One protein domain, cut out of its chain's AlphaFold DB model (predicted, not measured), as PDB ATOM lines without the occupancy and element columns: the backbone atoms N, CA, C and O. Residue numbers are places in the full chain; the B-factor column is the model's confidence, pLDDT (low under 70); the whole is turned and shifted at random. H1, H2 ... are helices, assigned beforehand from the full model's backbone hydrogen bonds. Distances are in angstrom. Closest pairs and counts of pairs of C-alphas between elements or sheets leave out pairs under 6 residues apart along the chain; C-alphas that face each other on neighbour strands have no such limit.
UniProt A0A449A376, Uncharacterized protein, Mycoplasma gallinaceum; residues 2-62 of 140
ATOM      1  N   LEU A   2     -11.846  67.760  16.127       33.59
ATOM      2  CA  LEU A   2     -12.607  66.789  16.914       33.59
ATOM      3  C   LEU A   2     -11.716  65.562  17.130       33.59
ATOM      4  O   LEU A   2     -11.231  64.980  16.159       33.59
ATOM      5  N   PHE A   3     -11.465  65.199  18.386       35.72
ATOM      6  CA  PHE A   3     -10.771  63.963  18.727       35.72
ATOM      7  C   PHE A   3     -11.638  62.779  18.294       35.72
ATOM      8  O   PHE A   3     -12.515  62.330  19.023       35.72
ATOM      9  N   ASN A   4     -11.385  62.274  17.088       37.31
ATOM     10  CA  ASN A   4     -11.909  61.007  16.603       37.31
ATOM     11  C   ASN A   4     -11.170  59.868  17.328       37.31
ATOM     12  O   ASN A   4     -10.271  59.238  16.772       37.31
ATOM     13  N   ARG A   5     -11.473  59.662  18.614       38.56
ATOM     14  CA  ARG A   5     -11.042  58.468  19.344       38.56
ATOM     15  C   ARG A   5     -12.078  57.389  19.064       38.56
ATOM     16  O   ARG A   5     -13.226  57.524  19.473       38.56
ATOM     17  N   LYS A   6     -11.686  56.339  18.334       42.00
ATOM     18  CA  LYS A   6     -12.476  55.102  18.278       42.00
ATOM     19  C   LYS A   6     -12.781  54.694  19.726       42.00
ATOM     20  O   LYS A   6     -11.828  54.672  20.507       42.00
ATOM     21  N   PRO A   7     -14.036  54.380  20.091       49.12
ATOM     22  CA  PRO A   7     -14.289  53.750  21.375       49.12
ATOM     23  C   PRO A   7     -13.433  52.486  21.403       49.12
ATOM     24  O   PRO A   7     -13.508  51.653  20.493       49.12
ATOM     25  N   ASN A   8     -12.534  52.382  22.377       53.59
ATOM     26  CA  ASN A   8     -11.891  51.108  22.642       53.59
ATOM     27  C   ASN A   8     -13.030  50.127  22.909       53.59
ATOM     28  O   ASN A   8     -13.851  50.357  23.790       53.59
ATOM     29  N   ASN A   9     -13.112  49.053  22.125       69.38
ATOM     30  CA  ASN A   9     -14.197  48.071  22.179       69.38
ATOM     31  C   ASN A   9     -14.059  47.161  23.423       69.38
ATOM     32  O   ASN A   9     -14.276  45.948  23.346       69.38
ATOM     33  N   PHE A  10     -13.636  47.732  24.556       78.62
ATOM     34  CA  PHE A  10     -13.334  47.044  25.802       78.62
ATOM     35  C   PHE A  10     -14.513  46.175  26.213       78.62
ATOM     36  O   PHE A  10     -14.340  44.970  26.342       78.62
ATOM     37  N   GLU A  11     -15.715  46.746  26.282       78.44
ATOM     38  CA  GLU A  11     -16.959  46.047  26.622       78.44
ATOM     39  C   GLU A  11     -17.230  44.808  25.764       78.44
ATOM     40  O   GLU A  11     -17.671  43.780  26.274       78.44
ATOM     41  N   SER A  12     -16.928  44.887  24.468       81.12
ATOM     42  CA  SER A  12     -17.157  43.799  23.510       81.12
ATOM     43  C   SER A  12     -16.052  42.740  23.502       81.12
ATOM     44  O   SER A  12     -16.194  41.703  22.855       81.12
ATOM     45  N   THR A  13     -14.941  42.998  24.198       86.62
ATOM     46  CA  THR A  13     -13.813  42.070  24.262       86.62
ATOM     47  C   THR A  13     -14.222  40.839  25.057       86.62
ATOM     48  O   THR A  13     -14.785  40.944  26.146       86.62
ATOM     49  N   LEU A  14     -13.952  39.669  24.486       88.62
ATOM     50  CA  LEU A  14     -14.276  38.388  25.099       88.62
ATOM     51  C   LEU A  14     -13.398  38.156  26.323       88.62
ATOM     52  O   LEU A  14     -12.193  38.413  26.292       88.62
ATOM     53  N   ILE A  15     -14.000  37.615  27.373       88.38
ATOM     54  CA  ILE A  15     -13.284  37.206  28.577       88.38
ATOM     55  C   ILE A  15     -13.108  35.692  28.584       88.38
ATOM     56  O   ILE A  15     -13.909  34.948  28.023       88.38
ATOM     57  N   ASN A  16     -12.065  35.226  29.263       82.62
ATOM     58  CA  ASN A  16     -11.815  33.802  29.466       82.62
ATOM     59  C   ASN A  16     -12.388  33.339  30.816       82.62
ATOM     60  O   ASN A  16     -11.673  32.777  31.646       82.62
ATOM     61  N   ASN A  17     -13.652  33.676  31.078       77.62
ATOM     62  CA  ASN A  17     -14.364  33.289  32.290       77.62
ATOM     63  C   ASN A  17     -15.809  32.921  31.951       77.62
ATOM     64  O   ASN A  17     -16.617  33.787  31.621       77.62
ATOM     65  N   ASP A  18     -16.129  31.638  32.091       75.19
ATOM     66  CA  ASP A  18     -17.433  31.091  31.710       75.19
ATOM     67  C   ASP A  18     -18.403  30.977  32.900       75.19
ATOM     68  O   ASP A  18     -19.544  30.547  32.741       75.19
ATOM     69  N   LYS A  19     -17.972  31.350  34.114       86.81
ATOM     70  CA  LYS A  19     -18.745  31.189  35.358       86.81
ATOM     71  C   LYS A  19     -19.170  32.536  35.944       86.81
ATOM     72  O   LYS A  19     -18.848  32.841  37.091       86.81
ATOM     73  N   LEU A  20     -19.883  33.334  35.152       92.44
ATOM     74  CA  LEU A  20     -20.515  34.562  35.634       92.44
ATOM     75  C   LEU A  20     -21.915  34.284  36.194       92.44
ATOM     76  O   LEU A  20     -22.670  33.491  35.632       92.44
ATOM     77  N   THR A  21     -22.266  34.960  37.287       93.88
ATOM     78  CA  THR A  21     -23.626  35.008  37.835       93.88
ATOM     79  C   THR A  21     -24.175  36.425  37.751       93.88
ATOM     80  O   THR A  21     -23.426  37.396  37.832       93.88
ATOM     81  N   PHE A  22     -25.492  36.541  37.599       95.12
ATOM     82  CA  PHE A  22     -26.179  37.818  37.410       95.12
ATOM     83  C   PHE A  22     -27.302  38.008  38.429       95.12
ATOM     84  O   PHE A  22     -28.286  38.670  38.125       95.12
ATOM     85  N   LYS A  23     -27.180  37.452  39.640       95.12
ATOM     86  CA  LYS A  23     -28.297  37.349  40.596       95.12
ATOM     87  C   LYS A  23     -28.906  38.705  40.925       95.12
ATOM     88  O   LYS A  23     -30.122  38.849  40.972       95.12
ATOM     89  N   TYR A  24     -28.060  39.714  41.141       94.50
ATOM     90  CA  TYR A  24     -28.550  41.063  41.422       94.50
ATOM     91  C   TYR A  24     -29.349  41.633  40.243       94.50
ATOM     92  O   TYR A  24     -30.397  42.248  40.427       94.50
ATOM     93  N   LEU A  25     -28.853  41.414  39.025       93.00
ATOM     94  CA  LEU A  25     -29.484  41.900  37.806       93.00
ATOM     95  C   LEU A  25     -30.774  41.127  37.496       93.00
ATOM     96  O   LEU A  25     -31.775  41.744  37.156       93.00
ATOM     97  N   GLU A  26     -30.777  39.808  37.672       94.69
ATOM     98  CA  GLU A  26     -31.954  38.944  37.544       94.69
ATOM     99  C   GLU A  26     -33.077  39.411  38.471       94.69
ATOM    100  O   GLU A  26     -34.170  39.699  37.989       94.69
ATOM    101  N   ASN A  27     -32.777  39.628  39.755       94.88
ATOM    102  CA  ASN A  27     -33.747  40.154  40.718       94.88
ATOM    103  C   ASN A  27     -34.319  41.513  40.272       94.88
ATOM    104  O   ASN A  27     -35.525  41.729  40.341       94.88
ATOM    105  N   LYS A  28     -33.482  42.423  39.752       92.94
ATOM    106  CA  LYS A  28     -33.931  43.735  39.244       92.94
ATOM    107  C   LYS A  28     -34.838  43.633  38.019       92.94
ATOM    108  O   LYS A  28     -35.711  44.481  37.829       92.94
ATOM    109  N   PHE A  29     -34.608  42.644  37.162       92.06
ATOM    110  CA  PHE A  29     -35.478  42.370  36.022       92.06
ATOM    111  C   PHE A  29     -36.813  41.790  36.501       92.06
ATOM    112  O   PHE A  29     -37.860  42.281  36.079       92.06
ATOM    113  N   GLU A  30     -36.787  40.839  37.438       94.00
ATOM    114  CA  GLU A  30     -37.989  40.237  38.025       94.00
ATOM    115  C   GLU A  30     -38.865  41.259  38.760       94.00
ATOM    116  O   GLU A  30     -40.076  41.285  38.542       94.00
ATOM    117  N   GLU A  31     -38.271  42.171  39.538       93.12
ATOM    118  CA  GLU A  31     -38.977  43.291  40.188       93.12
ATOM    119  C   GLU A  31     -39.757  44.162  39.186       93.12
ATOM    120  O   GLU A  31     -40.788  44.743  39.523       93.12
ATOM    121  N   LYS A  32     -39.278  44.247  37.938       90.81
ATOM    122  CA  LYS A  32     -39.916  44.995  36.845       90.81
ATOM    123  C   LYS A  32     -40.821  44.130  35.962       90.81
ATOM    124  O   LYS A  32     -41.331  44.627  34.960       90.81
ATOM    125  N   GLY A  33     -41.007  42.852  36.296       91.12
ATOM    126  CA  GLY A  33     -41.762  41.897  35.482       91.12
ATOM    127  C   GLY A  33     -41.089  41.555  34.148       91.12
ATOM    128  O   GLY A  33     -41.762  41.156  33.199       91.12
ATOM    129  N   LEU A  34     -39.771  41.737  34.046       91.50
ATOM    130  CA  LEU A  34     -38.976  41.456  32.854       91.50
ATOM    131  C   LEU A  34     -38.187  40.157  33.032       91.50
ATOM    132  O   LEU A  34     -37.747  39.819  34.126       91.50
ATOM    133  N   LYS A  35     -37.948  39.443  31.929       90.69
ATOM    134  CA  LYS A  35     -37.078  38.263  31.929       90.69
ATOM    135  C   LYS A  35     -35.648  38.676  31.595       90.69
ATOM    136  O   LYS A  35     -35.409  39.250  30.531       90.69
ATOM    137  N   PHE A  36     -34.700  38.346  32.467       90.69
ATOM    138  CA  PHE A  36     -33.283  38.525  32.170       90.69
ATOM    139  C   PHE A  36     -32.865  37.626  30.996       90.69
ATOM    140  O   PHE A  36     -33.149  36.425  30.973       90.69
ATOM    141  N   ASN A  37     -32.215  38.218  29.993       89.50
ATOM    142  CA  ASN A  37     -31.700  37.498  28.833       89.50
ATOM    143  C   ASN A  37     -30.325  38.065  28.429       89.50
ATOM    144  O   ASN A  37     -30.265  39.127  27.803       89.50
ATOM    145  N   PRO A  38     -29.219  37.366  28.738       86.38
ATOM    146  CA  PRO A  38     -27.870  37.858  28.464       86.38
ATOM    147  C   PRO A  38     -27.550  37.951  26.963       86.38
ATOM    148  O   PRO A  38     -26.735  38.780  26.566       86.38
ATOM    149  N   ILE A  39     -28.220  37.166  26.111       86.81
ATOM    150  CA  ILE A  39     -28.070  37.250  24.649       86.81
ATOM    151  C   ILE A  39     -28.735  38.527  24.127       86.81
ATOM    152  O   ILE A  39     -28.143  39.249  23.331       86.81
ATOM    153  N   ALA A  40     -29.944  38.842  24.608       86.75
ATOM    154  CA  ALA A  40     -30.657  40.064  24.220       86.75
ATOM    155  C   ALA A  40     -29.902  41.337  24.639       86.75
ATOM    156  O   ALA A  40     -29.976  42.356  23.959       86.75
ATOM    157  N   LEU A  41     -29.140  41.254  25.731       86.88
ATOM    158  CA  LEU A  41     -28.269  42.319  26.226       86.88
ATOM    159  C   LEU A  41     -26.874  42.321  25.579       86.88
ATOM    160  O   LEU A  41     -26.023  43.106  25.980       86.88
ATOM    161  N   SER A  42     -26.624  41.462  24.583       89.31
ATOM    162  CA  SER A  42     -25.326  41.346  23.898       89.31
ATOM    163  C   SER A  42     -24.145  41.071  24.843       89.31
ATOM    164  O   SER A  42     -23.018  41.472  24.566       89.31
ATOM    165  N   LEU A  43     -24.389  40.375  25.959       89.62
ATOM    166  CA  LEU A  43     -23.369  39.988  26.947       89.62
ATOM    167  C   LEU A  43     -22.629  38.708  26.546       89.62
ATOM    168  O   LEU A  43     -21.542  38.421  27.042       89.62
ATOM    169  N   ILE A  44     -23.240  37.929  25.656       90.00
ATOM    170  CA  ILE A  44     -22.732  36.655  25.161       90.00
ATOM    171  C   ILE A  44     -22.582  36.749  23.641       90.00
ATOM    172  O   ILE A  44     -23.461  37.271  22.953       90.00
ATOM    173  N   ASN A  45     -21.466  36.250  23.113       84.75
ATOM    174  CA  ASN A  45     -21.216  36.192  21.676       84.75
ATOM    175  C   ASN A  45     -21.834  34.931  21.024       84.75
ATOM    176  O   ASN A  45     -22.447  34.092  21.679       84.75
ATOM    177  N   LYS A  46     -21.633  34.759  19.712       82.44
ATOM    178  CA  LYS A  46     -22.133  33.585  18.964       82.44
ATOM    179  C   LYS A  46     -21.547  32.243  19.432       82.44
ATOM    180  O   LYS A  46     -22.158  31.212  19.180       82.44
ATOM    181  N   ASP A  47     -20.407  32.265  20.119       84.06
ATOM    182  CA  ASP A  47     -19.699  31.083  20.626       84.06
ATOM    183  C   ASP A  47     -20.009  30.805  22.110       84.06
ATOM    184  O   ASP A  47     -19.265  30.082  22.771       84.06
ATOM    185  N   ASN A  48     -21.079  31.399  22.654       84.69
ATOM    186  CA  ASN A  48     -21.461  31.322  24.068       84.69
ATOM    187  C   ASN A  48     -20.404  31.838  25.063       84.69
ATOM    188  O   ASN A  48     -20.422  31.468  26.236       84.69
ATOM    189  N   LYS A  49     -19.510  32.729  24.626       89.75
ATOM    190  CA  LYS A  49     -18.516  33.377  25.489       89.75
ATOM    191  C   LYS A  49     -18.995  34.735  25.968       89.75
ATOM    192  O   LYS A  49     -19.508  35.536  25.182       89.75
ATOM    193  N   TYR A  50     -18.767  34.998  27.248       93.19
ATOM    194  CA  TYR A  50     -19.014  36.297  27.852       93.19
ATOM    195  C   TYR A  50     -18.025  37.353  27.349       93.19
ATOM    196  O   TYR A  50     -16.885  37.053  26.981       93.19
ATOM    197  N   ASN A  51     -18.462  38.607  27.357       91.38
ATOM    198  CA  ASN A  51     -17.619  39.772  27.110       91.38
ATOM    199  C   ASN A  51     -17.396  40.595  28.392       91.38
ATOM    200  O   ASN A  51     -17.912  40.266  29.461       91.38
ATOM    201  N   ASN A  52     -16.601  41.661  28.314       90.00
ATOM    202  CA  ASN A  52     -16.351  42.522  29.470       90.00
ATOM    203  C   ASN A  52     -17.620  43.218  29.978       90.00
ATOM    204  O   ASN A  52     -17.747  43.392  31.186       90.00
ATOM    205  N   ALA A  53     -18.581  43.564  29.114       90.44
ATOM    206  CA  ALA A  53     -19.870  44.088  29.578       90.44
ATOM    207  C   ALA A  53     -20.580  43.080  30.496       90.44
ATOM    208  O   ALA A  53     -21.107  43.447  31.547       90.44
ATOM    209  N   ALA A  54     -20.516  41.790  30.155       92.50
ATOM    210  CA  ALA A  54     -21.001  40.722  31.015       92.50
ATOM    211  C   ALA A  54     -20.249  40.683  32.353       92.50
ATOM    212  O   ALA A  54     -20.886  40.583  33.395       92.50
ATOM    213  N   LEU A  55     -18.916  40.815  32.348       92.62
ATOM    214  CA  LEU A  55     -18.119  40.851  33.580       92.62
ATOM    215  C   LEU A  55     -18.529  42.018  34.489       92.62
ATOM    216  O   LEU A  55     -18.729  41.815  35.683       92.62
ATOM    217  N   LEU A  56     -18.703  43.216  33.929       91.44
ATOM    218  CA  LEU A  56     -19.096  44.415  34.672       91.44
ATOM    219  C   LEU A  56     -20.510  44.309  35.269       91.44
ATOM    220  O   LEU A  56     -20.765  44.777  36.381       91.44
ATOM    221  N   LEU A  57     -21.434  43.674  34.547       92.75
ATOM    222  CA  LEU A  57     -22.807  43.442  35.002       92.75
ATOM    223  C   LEU A  57     -22.954  42.212  35.909       92.75
ATOM    224  O   LEU A  57     -23.980  42.072  36.574       92.75
ATOM    225  N   SER A  58     -21.950  41.336  35.949       94.88
ATOM    226  CA  SER A  58     -21.949  40.144  36.794       94.88
ATOM    227  C   SER A  58     -21.675  40.464  38.259       94.88
ATOM    228  O   SER A  58     -21.065  41.477  38.607       94.88
ATOM    229  N   ASP A  59     -22.049  39.535  39.135       93.75
ATOM    230  CA  ASP A  59     -21.717  39.604  40.558       93.75
ATOM    231  C   ASP A  59     -20.194  39.470  40.808       93.75
ATOM    232  O   ASP A  59     -19.723  39.789  41.899       93.75
ATOM    233  N   GLN A  60     -19.418  39.021  39.809       94.19
ATOM    234  CA  GLN A  60     -17.956  38.859  39.850       94.19
ATOM    235  C   GLN A  60     -17.193  40.070  39.291       94.19
ATOM    236  O   GLN A  60     -15.984  39.981  39.074       94.19
ATOM    237  N   ASN A  61     -17.871  41.193  39.047       93.06
ATOM    238  CA  ASN A  61     -17.228  42.435  38.634       93.06
ATOM    239  C   ASN A  61     -16.076  42.809  39.602       93.06
ATOM    240  O   ASN A  61     -16.329  43.018  40.792       93.06
ATOM    241  N   PRO A  62     -14.821  42.916  39.120       90.75
ATOM    242  CA  PRO A  62     -13.664  43.181  39.976       90.75
ATOM    243  C   PRO A  62     -13.497  44.665  40.337       90.75
ATOM    244  O   PRO A  62     -12.624  45.005  41.135       90.75
TER     245      PRO A  62
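This is residues 2 to 62 of the 140 residues of an uncharacterized protein of Mycoplasma gallinaceum (UniProt A0A449A376). There is little regular structure: a free tail, residues 2 to 8, sticks out from a loose body of loops with two short helices, H2 within the body and H1 toward the end far from the tail. The printed part has 61 residues, with H1 then H2 along the chain, and no named strand. The class is all helix, with 15 residues in named elements. The whole is loose, with a radius of gyration of the C-alphas of 13.3 A, and only just elongated, spanning 42 by 28 by 24 A.

H1, residues 23 to 31, and H2, residues 52 to 57, are close but not clearly touching; their closest C-alphas, of Leu 25 and Leu 57, are 7.4 A apart. They run the same way at a steep tilt of 61 degrees. In both helices every O i to N i+4 pair is within hydrogen-bond range.

Residues 2 to 22 hold no named element. H1 begins at C-alpha 23, (-28.297, 37.349, 40.596), and is 12.2 A long. H2 measures 8.6 A and ends at C-alpha 57, (-22.807, 43.442, 35.002).

The C-alphas farthest apart, of Leu 2 and Gly 33, are 42.6 A apart. The 20-residue link from H1 to H2 is long. The printed part has no cut. Residues 2 to 9 have pLDDT under 70.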